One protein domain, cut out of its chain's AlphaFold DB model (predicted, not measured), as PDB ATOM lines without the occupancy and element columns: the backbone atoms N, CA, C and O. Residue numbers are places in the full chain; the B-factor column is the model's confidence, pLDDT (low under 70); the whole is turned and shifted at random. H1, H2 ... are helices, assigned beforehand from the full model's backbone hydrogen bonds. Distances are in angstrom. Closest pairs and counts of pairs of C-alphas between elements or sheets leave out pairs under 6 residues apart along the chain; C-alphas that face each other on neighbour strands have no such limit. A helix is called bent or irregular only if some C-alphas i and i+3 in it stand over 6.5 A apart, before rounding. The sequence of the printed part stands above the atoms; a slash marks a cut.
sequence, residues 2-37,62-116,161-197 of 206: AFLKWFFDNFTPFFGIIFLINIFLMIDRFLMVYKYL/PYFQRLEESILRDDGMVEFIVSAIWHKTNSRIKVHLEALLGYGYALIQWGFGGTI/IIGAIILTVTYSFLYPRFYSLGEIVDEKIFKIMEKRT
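Overview. This is residues 2 to 37, 62 to 116 and 161 to 197 of the 206 residues of an uncharacterized protein of Candidatus Omnitrophica bacterium (UniProt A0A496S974). Two long bent helices, H3 and H4, run side by side in opposite directions as a rod. H2 packs at one end, H1b packs on H3b, and residues 2 to 10 of H1 stick out. The 128 printed residues, with four named helices H1 to H4 and no named strand, are all helix and extended: radius of gyration of the C-alphas 21.6 A, spans 73 by 31 by 19 A.

Along the chain. Find C-alpha 78 at (126.367, 190.940, 193.190), where H3, residues 78 to 116, begins. H1 is residues 2 to 37, H2 62 to 73, and H4 161 to 197, ending at (132.560, 198.607, 202.814). By hydrogen bonds H1, H3 and H4 were each assigned as one helix, but they are bent: C-alphas 9 and 12 are 7.4 A apart, 92 and 95 6.5 A, 172 and 175 6.7 A. Their arms are H1a to 9, H1b from 12, 36.9 A long; H3a to 92, H3b from 95, 31.4 A; H4a to 172, H4b from 175, 33.1 A.

Arrangement. H3b touches H4a, closest C-alphas Gly 104 and Gly 163 at 4.2 A, and H1b, Arg 29 and His 96 at 5.6 A. H2 and H3a form a hairpin, closest C-alphas Leu 67 and Ile 81 at 6.1 A; with H4b they make an up-and-down bundle, each running against the one before. O i to N i+4 pairs are within hydrogen-bond range throughout H1a, H2, H3a, H3b and H4a, in 21 of 22 in H1b and 17 of 19 in H4b.

Size, cuts and confidence. The C-alphas of Ala 2 and Thr 197, the two farthest apart, are 75.2 A apart. Residues 38 to 61 and 117 to 160 are not printed, with C-alpha gaps of 20.7 A and 17.5 A. Residues 2 to 15 and 196 to 197 have pLDDT under 70.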
ATOM      1  N   ALA A   2     131.417 141.999 152.350       56.22
ATOM      2  CA  ALA A   2     131.703 143.351 151.837       56.22
ATOM      3  C   ALA A   2     132.135 144.362 152.922       56.22
ATOM      4  O   ALA A   2     133.107 145.081 152.723       56.22
ATOM      5  N   PHE A   3     131.479 144.349 154.091       45.41
ATOM      6  CA  PHE A   3     131.844 145.209 155.224       45.41
ATOM      7  C   PHE A   3     133.251 144.920 155.756       45.41
ATOM      8  O   PHE A   3     134.034 145.843 155.886       45.41
ATOM      9  N   LEU A   4     133.606 143.650 155.990       45.91
ATOM     10  CA  LEU A   4     134.943 143.265 156.464       45.91
ATOM     11  C   LEU A   4     136.041 143.688 155.482       45.91
ATOM     12  O   LEU A   4     137.053 144.231 155.904       45.91
ATOM     13  N   LYS A   5     135.823 143.496 154.175       50.97
ATOM     14  CA  LYS A   5     136.779 143.914 153.143       50.97
ATOM     15  C   LYS A   5     136.949 145.438 153.114       50.97
ATOM     16  O   LYS A   5     138.065 145.919 153.241       50.97
ATOM     17  N   TRP A   6     135.846 146.189 153.062       56.28
ATOM     18  CA  TRP A   6     135.881 147.654 153.142       56.28
ATOM     19  C   TRP A   6     136.531 148.155 154.441       56.28
ATOM     20  O   TRP A   6     137.322 149.094 154.409       56.28
ATOM     21  N   PHE A   7     136.224 147.506 155.565       50.06
ATOM     22  CA  PHE A   7     136.758 147.822 156.883       50.06
ATOM     23  C   PHE A   7     138.278 147.694 156.882       50.06
ATOM     24  O   PHE A   7     138.939 148.687 157.143       50.06
ATOM     25  N   PHE A   8     138.842 146.548 156.485       54.94
ATOM     26  CA  PHE A   8     140.298 146.358 156.411       54.94
ATOM     27  C   PHE A   8     140.986 147.283 155.393       54.94
ATOM     28  O   PHE A   8     142.072 147.779 155.685       54.94
ATOM     29  N   ASP A   9     140.349 147.568 154.253       58.91
ATOM     30  CA  ASP A   9     140.928 148.413 153.195       58.91
ATOM     31  C   ASP A   9     140.986 149.909 153.582       58.91
ATOM     32  O   ASP A   9     141.829 150.646 153.075       58.91
ATOM     33  N   ASN A  10     140.122 150.370 154.497       52.56
ATOM     34  CA  ASN A  10     140.011 151.786 154.886       52.56
ATOM     35  C   ASN A  10     140.414 152.071 156.346       52.56
ATOM     36  O   ASN A  10     140.522 153.234 156.738       52.56
ATOM     37  N   PHE A  11     140.663 151.049 157.171       58.97
ATOM     38  CA  PHE A  11     140.906 151.238 158.608       58.97
ATOM     39  C   PHE A  11     142.264 151.855 158.941       58.97
ATOM     40  O   PHE A  11     142.360 152.719 159.807       58.97
ATOM     41  N   THR A  12     143.333 151.421 158.276       62.00
ATOM     42  CA  THR A  12     144.681 151.955 158.516       62.00
ATOM     43  C   THR A  12     144.764 153.465 158.241       62.00
ATOM     44  O   THR A  12     145.242 154.192 159.117       62.00
ATOM     45  N   PRO A  13     144.246 153.992 157.109       65.56
ATOM     46  CA  PRO A  13     144.167 155.437 156.913       65.56
ATOM     47  C   PRO A  13     143.184 156.112 157.879       65.56
ATOM     48  O   PRO A  13     143.454 157.231 158.302       65.56
ATOM     49  N   PHE A  14     142.101 155.450 158.302       68.75
ATOM     50  CA  PHE A  14     141.170 155.993 159.299       68.75
ATOM     51  C   PHE A  14     141.846 156.267 160.652       68.75
ATOM     52  O   PHE A  14     141.752 157.384 161.157       68.75
ATOM     53  N   PHE A  15     142.591 155.304 161.211       68.88
ATOM     54  CA  PHE A  15     143.332 155.518 162.465       68.88
ATOM     55  C   PHE A  15     144.434 156.565 162.308       68.88
ATOM     56  O   PHE A  15     144.614 157.386 163.203       68.88
ATOM     57  N   GLY A  16     145.125 156.591 161.164       70.88
ATOM     58  CA  GLY A  16     146.115 157.628 160.862       70.88
ATOM     59  C   GLY A  16     145.507 159.033 160.808       70.88
ATOM     60  O   GLY A  16     146.022 159.956 161.433       70.88
ATOM     61  N   ILE A  17     144.375 159.201 160.118       78.69
ATOM     62  CA  ILE A  17     143.667 160.484 160.012       78.69
ATOM     63  C   ILE A  17     143.124 160.914 161.377       78.69
ATOM     64  O   ILE A  17     143.321 162.063 161.768       78.69
ATOM     65  N   ILE A  18     142.497 160.011 162.136       81.44
ATOM     66  CA  ILE A  18     142.012 160.308 163.494       81.44
ATOM     67  C   ILE A  18     143.161 160.728 164.399       81.44
ATOM     68  O   ILE A  18     143.023 161.692 165.153       81.44
ATOM     69  N   PHE A  19     144.295 160.037 164.317       78.31
ATOM     70  CA  PHE A  19     145.485 160.380 165.077       78.31
ATOM     71  C   PHE A  19     145.958 161.802 164.746       78.31
ATOM     72  O   PHE A  19     146.112 162.619 165.650       78.31
ATOM     73  N   LEU A  20     146.090 162.144 163.461       82.69
ATOM     74  CA  LEU A  20     146.495 163.485 163.024       82.69
ATOM     75  C   LEU A  20     145.494 164.575 163.429       82.69
ATOM     76  O   LEU A  20     145.909 165.640 163.882       82.69
ATOM     77  N   ILE A  21     144.188 164.309 163.316       87.62
ATOM     78  CA  ILE A  21     143.139 165.238 163.758       87.62
ATOM     79  C   ILE A  21     143.253 165.490 165.265       87.62
ATOM     80  O   ILE A  21     143.197 166.642 165.687       87.62
ATOM     81  N   ASN A  22     143.455 164.447 166.079       86.56
ATOM     82  CA  ASN A  22     143.635 164.616 167.523       86.56
ATOM     83  C   ASN A  22     144.877 165.454 167.835       86.56
ATOM     84  O   ASN A  22     144.780 166.394 168.617       86.56
ATOM     85  N   ILE A  23     146.010 165.188 167.178       86.50
ATOM     86  CA  ILE A  23     147.234 165.985 167.350       86.50
ATOM     87  C   ILE A  23     146.997 167.454 166.981       86.50
ATOM     88  O   ILE A  23     147.374 168.346 167.739       86.50
ATOM     89  N   PHE A  24     146.337 167.720 165.853       90.69
ATOM     90  CA  PHE A  24     145.999 169.081 165.437       90.69
ATOM     91  C   PHE A  24     145.128 169.796 166.478       90.69
ATOM     92  O   PHE A  24     145.451 170.910 166.892       90.69
ATOM     93  N   LEU A  25     144.060 169.143 166.948       91.88
ATOM     94  CA  LEU A  25     143.167 169.701 167.965       91.88
ATOM     95  C   LEU A  25     143.898 169.939 169.292       91.88
ATOM     96  O   LEU A  25     143.680 170.965 169.933       91.88
ATOM     97  N   MET A  26     144.798 169.039 169.688       91.88
ATOM     98  CA  MET A  26     145.634 169.208 170.879       91.88
ATOM     99  C   MET A  26     146.530 170.438 170.764       91.88
ATOM    100  O   MET A  26     146.584 171.230 171.700       91.88
ATOM    101  N   ILE A  27     147.195 170.634 169.623       91.38
ATOM    102  CA  ILE A  27     148.046 171.809 169.393       91.38
ATOM    103  C   ILE A  27     147.208 173.092 169.433       91.38
ATOM    104  O   ILE A  27     147.575 174.025 170.146       91.38
ATOM    105  N   ASP A  28     146.065 173.136 168.739       92.94
ATOM    106  CA  ASP A  28     145.157 174.293 168.757       92.94
ATOM    107  C   ASP A  28     144.722 174.656 170.185       92.94
ATOM    108  O   ASP A  28     144.859 175.804 170.621       92.94
ATOM    109  N   ARG A  29     144.260 173.665 170.960       93.00
ATOM    110  CA  ARG A  29     143.837 173.895 172.349       93.00
ATOM    111  C   ARG A  29     144.993 174.298 173.243       93.00
ATOM    112  O   ARG A  29     144.822 175.193 174.070       93.00
ATOM    113  N   PHE A  30     146.162 173.695 173.062       92.81
ATOM    114  CA  PHE A  30     147.355 174.059 173.811       92.81
ATOM    115  C   PHE A  30     147.728 175.521 173.573       92.81
ATOM    116  O   PHE A  30     147.924 176.256 174.537       92.81
ATOM    117  N   LEU A  31     147.748 175.975 172.318       92.06
ATOM    118  CA  LEU A  31     148.043 177.369 171.977       92.06
ATOM    119  C   LEU A  31     147.010 178.336 172.565       92.06
ATOM    120  O   LEU A  31     147.387 179.373 173.117       92.06
ATOM    121  N   MET A  32     145.721 177.983 172.507       90.50
ATOM    122  CA  MET A  32     144.656 178.776 173.127       90.50
ATOM    123  C   MET A  32     144.861 178.923 174.633       90.50
ATOM    124  O   MET A  32     144.836 180.040 175.142       90.50
ATOM    125  N   VAL A  33     145.113 177.829 175.354       91.81
ATOM    126  CA  VAL A  33     145.342 177.876 176.807       91.81
ATOM    127  C   VAL A  33     146.639 178.614 177.135       91.81
ATOM    128  O   VAL A  33     146.661 179.461 178.028       91.81
ATOM    129  N   TYR A  34     147.717 178.332 176.404       88.62
ATOM    130  CA  TYR A  34     149.028 178.937 176.627       88.62
ATOM    131  C   TYR A  34     149.003 180.456 176.430       88.62
ATOM    132  O   TYR A  34     149.672 181.179 177.162       88.62
ATOM    133  N   LYS A  35     148.171 180.973 175.520       87.69
ATOM    134  CA  LYS A  35     147.958 182.420 175.371       87.69
ATOM    135  C   LYS A  35     147.515 183.085 176.681       87.69
ATOM    136  O   LYS A  35     147.966 184.190 176.975       87.69
ATOM    137  N   TYR A  36     146.654 182.425 177.454       84.88
ATOM    138  CA  TYR A  36     146.125 182.955 178.712       84.88
ATOM    139  C   TYR A  36     147.014 182.617 179.912       84.88
ATOM    140  O   TYR A  36     147.275 183.480 180.743       84.88
ATOM    141  N   LEU A  37     147.501 181.380 180.000       87.56
ATOM    142  CA  LEU A  37     148.200 180.873 181.186       87.56
ATOM    143  C   LEU A  37     149.728 180.898 181.056       87.56
ATOM    144  O   LEU A  37     150.436 180.774 182.049       87.56
ATOM    145  N   PRO A  62     133.964 194.097 181.329       94.62
ATOM    146  CA  PRO A  62     132.536 194.423 181.317       94.62
ATOM    147  C   PRO A  62     131.765 193.836 182.508       94.62
ATOM    148  O   PRO A  62     130.753 194.388 182.931       94.62
ATOM    149  N   TYR A  63     132.217 192.703 183.049       95.44
ATOM    150  CA  TYR A  63     131.609 192.070 184.218       95.44
ATOM    151  C   TYR A  63     132.095 192.717 185.515       95.44
ATOM    152  O   TYR A  63     131.290 192.905 186.421       95.44
ATOM    153  N   PHE A  64     133.369 193.115 185.587       94.75
ATOM    154  CA  PHE A  64     133.892 193.892 186.712       94.75
ATOM    155  C   PHE A  64     133.212 195.263 186.825       94.75
ATOM    156  O   PHE A  64     132.825 195.651 187.920       94.75
ATOM    157  N   GLN A  65     132.974 195.953 185.707       93.62
ATOM    158  CA  GLN A  65     132.218 197.213 185.690       93.62
ATOM    159  C   GLN A  65     130.775 197.016 186.162       93.62
ATOM    160  O   GLN A  65     130.289 197.758 187.008       93.62
ATOM    161  N   ARG A  66     130.096 195.968 185.679       92.31
ATOM    162  CA  ARG A  66     128.746 195.624 186.156       92.31
ATOM    163  C   ARG A  66     128.717 195.303 187.646       92.31
ATOM    164  O   ARG A  66     127.745 195.645 188.311       92.31
ATOM    165  N   LEU A  67     129.759 194.650 188.160       93.44
ATOM    166  CA  LEU A  67     129.896 194.366 189.584       93.44
ATOM    167  C   LEU A  67     130.009 195.667 190.384       93.44
ATOM    168  O   LEU A  67     129.280 195.832 191.356       93.44
ATOM    169  N   GLU A  68     130.859 196.601 189.948       91.75
ATOM    170  CA  GLU A  68     130.976 197.938 190.549       91.75
ATOM    171  C   GLU A  68     129.632 198.692 190.521       91.75
ATOM    172  O   GLU A  68     129.202 199.222 191.544       91.75
ATOM    173  N   GLU A  69     128.918 198.689 189.392       90.75
ATOM    174  CA  GLU A  69     127.607 199.342 189.265       90.75
ATOM    175  C   GLU A  69     126.535 198.725 190.173       90.75
ATOM    176  O   GLU A  69     125.790 199.454 190.826       90.75
ATOM    177  N   SER A  70     126.449 197.395 190.226       89.12
ATOM    178  CA  SER A  70     125.498 196.673 191.085       89.12
ATOM    179  C   SER A  70     125.777 196.934 192.564       89.12
ATOM    180  O   SER A  70     124.859 197.166 193.348       89.12
ATOM    181  N   ILE A  71     127.057 196.997 192.936       87.81
ATOM    182  CA  ILE A  71     127.502 197.363 194.281       87.81
ATOM    183  C   ILE A  71     127.057 198.779 194.662       87.81
ATOM    184  O   ILE A  71     126.594 198.980 195.788       87.81
ATOM    185  N   LEU A  72     127.178 199.741 193.740       85.38
ATOM    186  CA  LEU A  72     126.743 201.127 193.948       85.38
ATOM    187  C   LEU A  72     125.216 201.253 194.035       85.38
ATOM    188  O   LEU A  72     124.716 202.102 194.768       85.38
ATOM    189  N   ARG A  73     124.476 200.426 193.287       86.25
ATOM    190  CA  ARG A  73     123.003 200.434 193.250       86.25
ATOM    191  C   ARG A  73     122.347 199.619 194.365       86.25
ATOM    192  O   ARG A  73     121.154 199.781 194.584       86.25
ATOM    193  N   ASP A  74     123.112 198.766 195.042       83.19
ATOM    194  CA  ASP A  74     122.642 197.839 196.077       83.19
ATOM    195  C   ASP A  74     121.459 196.960 195.624       83.19
ATOM    196  O   ASP A  74     120.508 196.714 196.362       83.19
ATOM    197  N   ASP A  75     121.501 196.498 194.370       85.12
ATOM    198  CA  ASP A  75     120.376 195.834 193.692       85.12
ATOM    199  C   ASP A  75     120.322 194.305 193.886       85.12
ATOM    200  O   ASP A  75     119.528 193.618 193.243       85.12
ATOM    201  N   GLY A  76     121.168 193.754 194.763       85.25
ATOM    202  CA  GLY A  76     121.227 192.317 195.059       85.25
ATOM    203  C   GLY A  76     121.823 191.443 193.946       85.25
ATOM    204  O   GLY A  76     121.903 190.227 194.110       85.25
ATOM    205  N   MET A  77     122.293 192.018 192.831       91.00
ATOM    206  CA  MET A  77     122.812 191.251 191.685       91.00
ATOM    207  C   MET A  77     124.274 190.800 191.838       91.00
ATOM    208  O   MET A  77     124.794 190.087 190.978       91.00
ATOM    209  N   VAL A  78     124.936 191.176 192.934       90.69
ATOM    210  CA  VAL A  78     126.367 190.940 193.190       90.69
ATOM    211  C   VAL A  78     126.754 189.465 193.028       90.69
ATOM    212  O   VAL A  78     127.642 189.151 192.235       90.69
ATOM    213  N   GLU A  79     126.065 188.544 193.709       90.62
ATOM    214  CA  GLU A  79     126.380 187.104 193.657       90.62
ATOM    215  C   GLU A  79     126.208 186.512 192.252       90.62
ATOM    216  O   GLU A  79     127.011 185.689 191.797       90.62
ATOM    217  N   PHE A  80     125.183 186.972 191.528       94.62
ATOM    218  CA  PHE A  80     124.945 186.561 190.149       94.62
ATOM    219  C   PHE A  80     126.069 187.040 189.225       94.62
ATOM    220  O   PHE A  80     126.548 186.277 188.384       94.62
ATOM    221  N   ILE A  81     126.533 188.282 189.390       95.31
ATOM    222  CA  ILE A  81     127.619 188.840 188.575       95.31
ATOM    223  C   ILE A  81     128.943 188.132 188.877       95.31
ATOM    224  O   ILE A  81     129.656 187.777 187.939       95.31
ATOM    225  N   VAL A  82     129.245 187.843 190.147       94.88
ATOM    226  CA  VAL A  82     130.412 187.029 190.539       94.88
ATOM    227  C   VAL A  82     130.352 185.645 189.889       94.88
ATOM    228  O   VAL A  82     131.322 185.194 189.276       94.88
ATOM    229  N   SER A  83     129.186 184.999 189.918       95.75
ATOM    230  CA  SER A  83     128.972 183.717 189.237       95.75
ATOM    231  C   SER A  83     129.166 183.827 187.719       95.75
ATOM    232  O   SER A  83     129.752 182.938 187.098       95.75
ATOM    233  N   ALA A  84     128.730 184.930 187.105       95.81
ATOM    234  CA  ALA A  84     128.911 185.189 185.678       95.81
ATOM    235  C   ALA A  84     130.386 185.411 185.300       95.81
ATOM    236  O   ALA A  84     130.821 184.910 184.259       95.81
ATOM    237  N   ILE A  85     131.168 186.095 186.145       96.44
ATOM    238  CA  ILE A  85     132.625 186.243 185.984       96.44
ATOM    239  C   ILE A  85     133.273 184.858 185.937       96.44
ATOM    240  O   ILE A  85     133.967 184.524 184.973       96.44
ATOM    241  N   TRP A  86     132.972 184.011 186.921       96.25
ATOM    242  CA  TRP A  86     133.506 182.654 186.991       96.25
ATOM    243  C   TRP A  86     133.071 181.771 185.830       96.25
ATOM    244  O   TRP A  86     133.889 181.055 185.246       96.25
ATOM    245  N   HIS A  87     131.800 181.843 185.444       95.88
ATOM    246  CA  HIS A  87     131.306 181.156 184.258       95.88
ATOM    247  C   HIS A  87     132.080 181.595 183.011       95.88
ATOM    248  O   HIS A  87     132.483 180.758 182.198       95.88
ATOM    249  N   LYS A  88     132.366 182.896 182.868       95.31
ATOM    250  CA  LYS A  88     133.110 183.405 181.718       95.31
ATOM    251  C   LYS A  88     134.560 182.926 181.714       95.31
ATOM    252  O   LYS A  88     135.018 182.463 180.670       95.31
ATOM    253  N   THR A  89     135.241 182.951 182.855       94.19
ATOM    254  CA  THR A  89     136.599 182.401 183.017       94.19
ATOM    255  C   THR A  89     136.641 180.914 182.660       94.19
ATOM    256  O   THR A  89     137.456 180.486 181.838       94.19
ATOM    257  N   ASN A  90     135.701 180.126 183.190       93.94
ATOM    258  CA  ASN A  90     135.609 178.692 182.921       93.94
ATOM    259  C   ASN A  90     135.312 178.397 181.442       93.94
ATOM    260  O   ASN A  90     136.012 177.600 180.818       93.94
ATOM    261  N   SER A  91     134.320 179.069 180.855       92.62
ATOM    262  CA  SER A  91     133.933 178.869 179.450       92.62
ATOM    263  C   SER A  91     135.055 179.207 178.466       92.62
ATOM    264  O   SER A  91     135.147 178.593 177.407       92.62
ATOM    265  N   ARG A  92     135.911 180.176 178.809       91.12
ATOM    266  CA  ARG A  92     136.942 180.694 177.910       91.12
ATOM    267  C   ARG A  92     138.291 180.004 178.051       91.12
ATOM    268  O   ARG A  92     139.058 180.017 177.098       91.12
ATOM    269  N   ILE A  93     138.592 179.435 179.219       92.69
ATOM    270  CA  ILE A  93     139.906 178.841 179.506       92.69
ATOM    271  C   ILE A  93     139.759 177.384 179.945       92.69
ATOM    272  O   ILE A  93     140.338 176.499 179.314       92.69
ATOM    273  N   LYS A  94     138.949 177.110 180.977       94.00
ATOM    274  CA  LYS A  94     138.807 175.760 181.545       94.00
ATOM    275  C   LYS A  94     138.298 174.740 180.527       94.00
ATOM    276  O   LYS A  94     138.828 173.640 180.474       94.00
ATOM    277  N   VAL A  95     137.356 175.110 179.656       94.69
ATOM    278  CA  VAL A  95     136.866 174.215 178.583       94.69
ATOM    279  C   VAL A  95     138.007 173.689 177.703       94.69
ATOM    280  O   VAL A  95     137.996 172.527 177.305       94.69
ATOM    281  N   HIS A  96     139.018 174.512 177.420       94.56
ATOM    282  CA  HIS A  96     140.161 174.090 176.613       94.56
ATOM    283  C   HIS A  96     141.150 173.208 177.391       94.56
ATOM    284  O   HIS A  96     141.751 172.321 176.788       94.56
ATOM    285  N   LEU A  97     141.281 173.395 178.711       94.12
ATOM    286  CA  LEU A  97     142.041 172.489 179.587       94.12
ATOM    287  C   LEU A  97     141.404 171.100 179.644       94.12
ATOM    288  O   LEU A  97     142.081 170.102 179.411       94.12
ATOM    289  N   GLU A  98     140.094 171.040 179.884       94.38
ATOM    290  CA  GLU A  98     139.349 169.778 179.911       94.38
ATOM    291  C   GLU A  98     139.404 169.079 178.542       94.38
ATOM    292  O   GLU A  98     139.568 167.863 178.458       94.38
ATOM    293  N   ALA A  99     139.350 169.847 177.445       94.19
ATOM    294  CA  ALA A  99     139.521 169.300 176.103       94.19
ATOM    295  C   ALA A  99     140.925 168.707 175.887       94.19
ATOM    296  O   ALA A  99     141.033 167.628 175.311       94.19
ATOM    297  N   LEU A 100     141.994 169.360 176.362       94.56
ATOM    298  CA  LEU A 100     143.362 168.823 176.291       94.56
ATOM    299  C   LEU A 100     143.497 167.495 177.035       94.56
ATOM    300  O   LEU A 100     144.098 166.563 176.497       94.56
ATOM    301  N   LEU A 101     142.903 167.389 178.229       93.75
ATOM    302  CA  LEU A 101     142.834 166.121 178.956       93.75
ATOM    303  C   LEU A 101     142.105 165.060 178.131       93.75
ATOM    304  O   LEU A 101     142.631 163.966 177.923       93.75
ATOM    305  N   GLY A 102     140.921 165.404 177.619       93.56
ATOM    306  CA  GLY A 102     140.109 164.515 176.794       93.56
ATOM    307  C   GLY A 102     140.865 163.997 175.571       93.56
ATOM    308  O   GLY A 102     140.873 162.793 175.327       93.56
ATOM    309  N   TYR A 103     141.562 164.873 174.844       92.38
ATOM    310  CA  TYR A 103     142.371 164.469 173.694       92.38
ATOM    311  C   TYR A 103     143.578 163.620 174.092       92.38
ATOM    312  O   TYR A 103     143.876 162.649 173.402       92.38
ATOM    313  N   GLY A 104     144.245 163.926 175.210       92.44
ATOM    314  CA  GLY A 104     145.336 163.105 175.737       92.44
ATOM    315  C   GLY A 104     144.888 161.670 176.024       92.44
ATOM    316  O   GLY A 104     145.508 160.722 175.540       92.44
ATOM    317  N   TYR A 105     143.769 161.500 176.734       93.12
ATOM    318  CA  TYR A 105     143.190 160.178 177.001       93.12
ATOM    319  C   TYR A 105     142.699 159.482 175.730       93.12
ATOM    320  O   TYR A 105     142.970 158.294 175.539       93.12
ATOM    321  N   ALA A 106     142.022 160.211 174.842       91.19
ATOM    322  CA  ALA A 106     141.543 159.666 173.578       91.19
ATOM    323  C   ALA A 106     142.706 159.164 172.717       91.19
ATOM    324  O   ALA A 106     142.622 158.066 172.176       91.19
ATOM    325  N   LEU A 107     143.811 159.908 172.620       90.00
ATOM    326  CA  LEU A 107     144.981 159.509 171.835       90.00
ATOM    327  C   LEU A 107     145.563 158.178 172.328       90.00
ATOM    328  O   LEU A 107     145.842 157.298 171.516       90.00
ATOM    329  N   ILE A 108     145.683 158.003 173.649       91.62
ATOM    330  CA  ILE A 108     146.150 156.750 174.267       91.62
ATOM    331  C   ILE A 108     145.213 155.593 173.898       91.62
ATOM    332  O   ILE A 108     145.675 154.528 173.484       91.62
ATOM    333  N   GLN A 109     143.899 155.806 174.001       90.44
ATOM    334  CA  GLN A 109     142.893 154.796 173.664       90.44
ATOM    335  C   GLN A 109     142.893 154.450 172.171       90.44
ATOM    336  O   GLN A 109     142.843 153.272 171.819       90.44
ATOM    337  N   TRP A 110     143.000 155.447 171.289       86.62
ATOM    338  CA  TRP A 110     143.103 155.243 169.844       86.62
ATOM    339  C   TRP A 110     144.379 154.496 169.468       86.62
ATOM    340  O   TRP A 110     144.325 153.601 168.625       86.62
ATOM    341  N   GLY A 111     145.500 154.807 170.124       86.25
ATOM    342  CA  GLY A 111     146.752 154.064 169.986       86.25
ATOM    343  C   GLY A 111     146.575 152.595 170.355       86.25
ATOM    344  O   GLY A 111     146.845 151.724 169.534       86.25
ATOM    345  N   PHE A 112     146.029 152.324 171.543       88.56
ATOM    346  CA  PHE A 112     145.768 150.962 172.014       88.56
ATOM    347  C   PHE A 112     144.806 150.187 171.096       88.56
ATOM    348  O   PHE A 112     145.082 149.045 170.721       88.56
ATOM    349  N   GLY A 113     143.703 150.813 170.676       86.00
ATOM    350  CA  GLY A 113     142.743 150.218 169.742       86.00
ATOM    351  C   GLY A 113     143.368 149.912 168.378       86.00
ATOM    352  O   GLY A 113     143.166 148.824 167.833       86.00
ATOM    353  N   GLY A 114     144.193 150.829 167.863       81.06
ATOM    354  CA  GLY A 114     144.959 150.629 166.635       81.06
ATOM    355  C   GLY A 114     145.928 149.448 166.738       81.06
ATOM    356  O   GLY A 114     146.063 148.680 165.787       81.06
ATOM    357  N   THR A 115     146.543 149.238 167.903       86.44
ATOM    358  CA  THR A 115     147.458 148.114 168.141       86.44
ATOM    359  C   THR A 115     146.758 146.775 168.200       86.44
ATOM    360  O   THR A 115     147.231 145.834 167.562       86.44
ATOM    361  N   ILE A 116     145.631 146.675 168.911       86.75
ATOM    362  CA  ILE A 116     144.806 145.456 168.916       86.75
ATOM    363  C   ILE A 116     144.450 145.090 167.480       86.75
ATOM    364  O   ILE A 116     144.660 143.956 167.048       86.75
ATOM    365  N   ILE A 161     153.135 157.929 174.618       91.31
ATOM    366  CA  ILE A 161     154.115 158.959 174.985       91.31
ATOM    367  C   ILE A 161     153.521 160.355 174.784       91.31
ATOM    368  O   ILE A 161     153.562 161.170 175.701       91.31
ATOM    369  N   ILE A 162     152.933 160.635 173.618       90.06
ATOM    370  CA  ILE A 162     152.368 161.958 173.324       90.06
ATOM    371  C   ILE A 162     151.193 162.264 174.260       90.06
ATOM    372  O   ILE A 162     151.129 163.355 174.827       90.06
ATOM    373  N   GLY A 163     150.293 161.299 174.467       92.44
ATOM    374  CA  GLY A 163     149.183 161.443 175.405       92.44
ATOM    375  C   GLY A 163     149.670 161.703 176.831       92.44
ATOM    376  O   GLY A 163     149.215 162.649 177.469       92.44
ATOM    377  N   ALA A 164     150.655 160.939 177.311       93.69
ATOM    378  CA  ALA A 164     151.239 161.110 178.640       93.69
ATOM    379  C   ALA A 164     151.944 162.463 178.816       93.69
ATOM    380  O   ALA A 164     151.797 163.092 179.867       93.69
ATOM    381  N   ILE A 165     152.664 162.943 177.795       93.88
ATOM    382  CA  ILE A 165     153.276 164.280 177.803       93.88
ATOM    383  C   ILE A 165     152.190 165.340 177.963       93.88
ATOM    384  O   ILE A 165     152.321 166.231 178.795       93.88
ATOM    385  N   ILE A 166     151.097 165.234 177.210       93.88
ATOM    386  CA  ILE A 166     150.034 166.244 177.227       93.88
ATOM    387  C   ILE A 166     149.276 166.229 178.549       93.88
ATOM    388  O   ILE A 166     149.019 167.297 179.103       93.88
ATOM    389  N   LEU A 167     148.989 165.052 179.105       94.25
ATOM    390  CA  LEU A 167     148.406 164.935 180.442       94.25
ATOM    391  C   LEU A 167     149.336 165.541 181.501       94.25
ATOM    392  O   LEU A 167     148.889 166.353 182.309       94.25
ATOM    393  N   THR A 168     150.634 165.228 181.451       94.50
ATOM    394  CA  THR A 168     151.640 165.783 182.372       94.50
ATOM    395  C   THR A 168     151.722 167.304 182.264       94.50
ATOM    396  O   THR A 168     151.634 167.997 183.269       94.50
ATOM    397  N   VAL A 169     151.829 167.855 181.054       92.56
ATOM    398  CA  VAL A 169     151.862 169.310 180.841       92.56
ATOM    399  C   VAL A 169     150.562 169.956 181.325       92.56
ATOM    400  O   VAL A 169     150.586 171.001 181.972       92.56
ATOM    401  N   THR A 170     149.416 169.331 181.074       92.62
ATOM    402  CA  THR A 170     148.129 169.887 181.503       92.62
ATOM    403  C   THR A 170     148.027 169.924 183.028       92.62
ATOM    404  O   THR A 170     147.763 170.989 183.586       92.62
ATOM    405  N   TYR A 171     148.311 168.817 183.717       92.12
ATOM    406  CA  TYR A 171     148.211 168.729 185.179       92.12
ATOM    407  C   TYR A 171     149.321 169.457 185.929       92.12
ATOM    408  O   TYR A 171     149.042 170.142 186.908       92.12
ATOM    409  N   SER A 172     150.572 169.316 185.503       88.81
ATOM    410  CA  SER A 172     151.718 169.842 186.248       88.81
ATOM    411  C   SER A 172     152.030 171.296 185.915       88.81
ATOM    412  O   SER A 172     152.674 171.969 186.713       88.81
ATOM    413  N   PHE A 173     151.596 171.793 184.755       88.94
ATOM    414  CA  PHE A 173     151.935 173.144 184.310       88.94
ATOM    415  C   PHE A 173     150.705 174.028 184.104       88.94
ATOM    416  O   PHE A 173     150.669 175.139 184.631       88.94
ATOM    417  N   LEU A 174     149.682 173.567 183.380       92.25
ATOM    418  CA  LEU A 174     148.557 174.434 183.009       92.25
ATOM    419  C   LEU A 174     147.512 174.596 184.129       92.25
ATOM    420  O   LEU A 174     147.110 175.724 184.407       92.25
ATOM    421  N   TYR A 175     147.103 173.521 184.812       91.88
ATOM    422  CA  TYR A 175     146.128 173.603 185.914       91.88
ATOM    423  C   TYR A 175     146.579 174.494 187.078       91.88
ATOM    424  O   TYR A 175     145.794 175.355 187.472       91.88
ATOM    425  N   PRO A 176     147.812 174.374 187.613       90.88
ATOM    426  CA  PRO A 176     148.274 175.245 188.691       90.88
ATOM    427  C   PRO A 176     148.164 176.724 188.319       90.88
ATOM    428  O   PRO A 176     147.679 177.533 189.099       90.88
ATOM    429  N   ARG A 177     148.517 177.067 187.079       90.12
ATOM    430  CA  ARG A 177     148.421 178.438 186.564       90.12
ATOM    431  C   ARG A 177     146.985 178.902 186.362       90.12
ATOM    432  O   ARG A 177     146.706 180.086 186.516       90.12
ATOM    433  N   PHE A 178     146.072 177.995 186.020       92.62
ATOM    434  CA  PHE A 178     144.643 178.296 185.988       92.62
ATOM    435  C   PHE A 178     144.099 178.599 187.389       92.62
ATOM    436  O   PHE A 178     143.322 179.536 187.539       92.62
ATOM    437  N   TYR A 179     144.537 177.864 188.414       91.25
ATOM    438  CA  TYR A 179     144.177 178.179 189.797       91.25
ATOM    439  C   TYR A 179     144.750 179.528 190.239       91.25
ATOM    440  O   TYR A 179     143.996 180.347 190.753       91.25
ATOM    441  N   SER A 180     146.015 179.827 189.921       88.75
ATOM    442  CA  SER A 180     146.600 181.155 190.177       88.75
ATOM    443  C   SER A 180     145.864 182.279 189.437       88.75
ATOM    444  O   SER A 180     145.685 183.365 189.977       88.75
ATOM    445  N   LEU A 181     145.386 182.040 188.208       90.06
ATOM    446  CA  LEU A 181     144.503 182.988 187.518       90.06
ATOM    447  C   LEU A 181     143.199 183.205 188.292       90.06
ATOM    448  O   LEU A 181     142.703 184.327 188.354       90.06
ATOM    449  N   GLY A 182     142.643 182.133 188.853       91.06
ATOM    450  CA  GLY A 182     141.465 182.190 189.705       91.06
ATOM    451  C   GLY A 182     141.672 183.091 190.920       91.06
ATOM    452  O   GLY A 182     140.871 183.992 191.137       91.06
ATOM    453  N   GLU A 183     142.791 182.931 191.626       90.06
ATOM    454  CA  GLU A 183     143.154 183.775 192.775       90.06
ATOM    455  C   GLU A 183     143.254 185.260 192.398       90.06
ATOM    456  O   GLU A 183     142.788 186.124 193.134       90.06
ATOM    457  N   ILE A 184     143.804 185.574 191.221       89.12
ATOM    458  CA  ILE A 184     143.882 186.951 190.702       89.12
ATOM    459  C   ILE A 184     142.485 187.524 190.429       89.12
ATOM    460  O   ILE A 184     142.216 188.698 190.699       89.12
ATOM    461  N   VAL A 185     141.595 186.714 189.849       92.19
ATOM    462  CA  VAL A 185     140.205 187.112 189.592       92.19
ATOM    463  C   VAL A 185     139.479 187.360 190.915       92.19
ATOM    464  O   VAL A 185     138.816 188.390 191.044       92.19
ATOM    465  N   ASP A 186     139.662 186.489 191.905       92.19
ATOM    466  CA  ASP A 186     139.117 186.667 193.252       92.19
ATOM    467  C   ASP A 186     139.668 187.914 193.940       92.19
ATOM    468  O   ASP A 186     138.895 188.690 194.494       92.19
ATOM    469  N   GLU A 187     140.975 188.176 193.851       89.75
ATOM    470  CA  GLU A 187     141.589 189.394 194.396       89.75
ATOM    471  C   GLU A 187     140.954 190.649 193.778       89.75
ATOM    472  O   GLU A 187     140.672 191.629 194.474       89.75
ATOM    473  N   LYS A 188     140.692 190.633 192.465       90.06
ATOM    474  CA  LYS A 188     140.031 191.750 191.778       90.06
ATOM    475  C   LYS A 188     138.588 191.932 192.250       90.06
ATOM    476  O   LYS A 188     138.191 193.070 192.503       90.06
ATOM    477  N   ILE A 189     137.823 190.847 192.374       91.88
ATOM    478  CA  ILE A 189     136.446 190.868 192.895       91.88
ATOM    479  C   ILE A 189     136.442 191.405 194.326       91.88
ATOM    480  O   ILE A 189     135.690 192.330 194.629       91.88
ATOM    481  N   PHE A 190     137.325 190.890 195.181       90.75
ATOM    482  CA  PHE A 190     137.462 191.314 196.568       90.75
ATOM    483  C   PHE A 190     137.761 192.810 196.669       90.75
ATOM    484  O   PHE A 190     137.047 193.522 197.365       90.75
ATOM    485  N   LYS A 191     138.728 193.328 195.900       88.50
ATOM    486  CA  LYS A 191     139.048 194.768 195.856       88.50
ATOM    487  C   LYS A 191     137.865 195.636 195.423       88.50
ATOM    488  O   LYS A 191     137.723 196.763 195.891       88.50
ATOM    489  N   ILE A 192     137.037 195.146 194.503       88.88
ATOM    490  CA  ILE A 192     135.815 195.840 194.078       88.88
ATOM    491  C   ILE A 192     134.782 195.847 195.217       88.88
ATOM    492  O   ILE A 192     134.165 196.877 195.481       88.88
ATOM    493  N   MET A 193     134.628 194.724 195.920       86.50
ATOM    494  CA  MET A 193     133.704 194.594 197.049       86.50
ATOM    495  C   MET A 193     134.151 195.392 198.281       86.50
ATOM    496  O   MET A 193     133.317 196.031 198.911       86.50
ATOM    497  N   GLU A 194     135.441 195.422 198.607       85.31
ATOM    498  CA  GLU A 194     135.998 196.145 199.760       85.31
ATOM    499  C   GLU A 194     135.809 197.665 199.637       85.31
ATOM    500  O   GLU A 194     135.435 198.325 200.608       85.31
ATOM    501  N   LYS A 195     135.947 198.229 198.426       77.94
ATOM    502  CA  LYS A 195     135.643 199.651 198.164       77.94
ATOM    503  C   LYS A 195     134.227 200.055 198.599       77.94
ATOM    504  O   LYS A 195     134.002 201.215 198.942       77.94
ATOM    505  N   ARG A 196     133.269 199.122 198.609       68.31
ATOM    506  CA  ARG A 196     131.902 199.345 199.108       68.31
ATOM    507  C   ARG A 196     131.854 199.479 200.626       68.31
ATOM    508  O   ARG A 196     131.121 200.322 201.127       68.31
ATOM    509  N   THR A 197     132.577 198.625 201.346       61.59
ATOM    510  CA  THR A 197     132.560 198.607 202.814       61.59
ATOM    511  C   THR A 197     133.102 199.926 203.347       61.59
ATOM    512  O   THR A 197     132.405 200.611 204.088       61.59
TER     513      THR A 197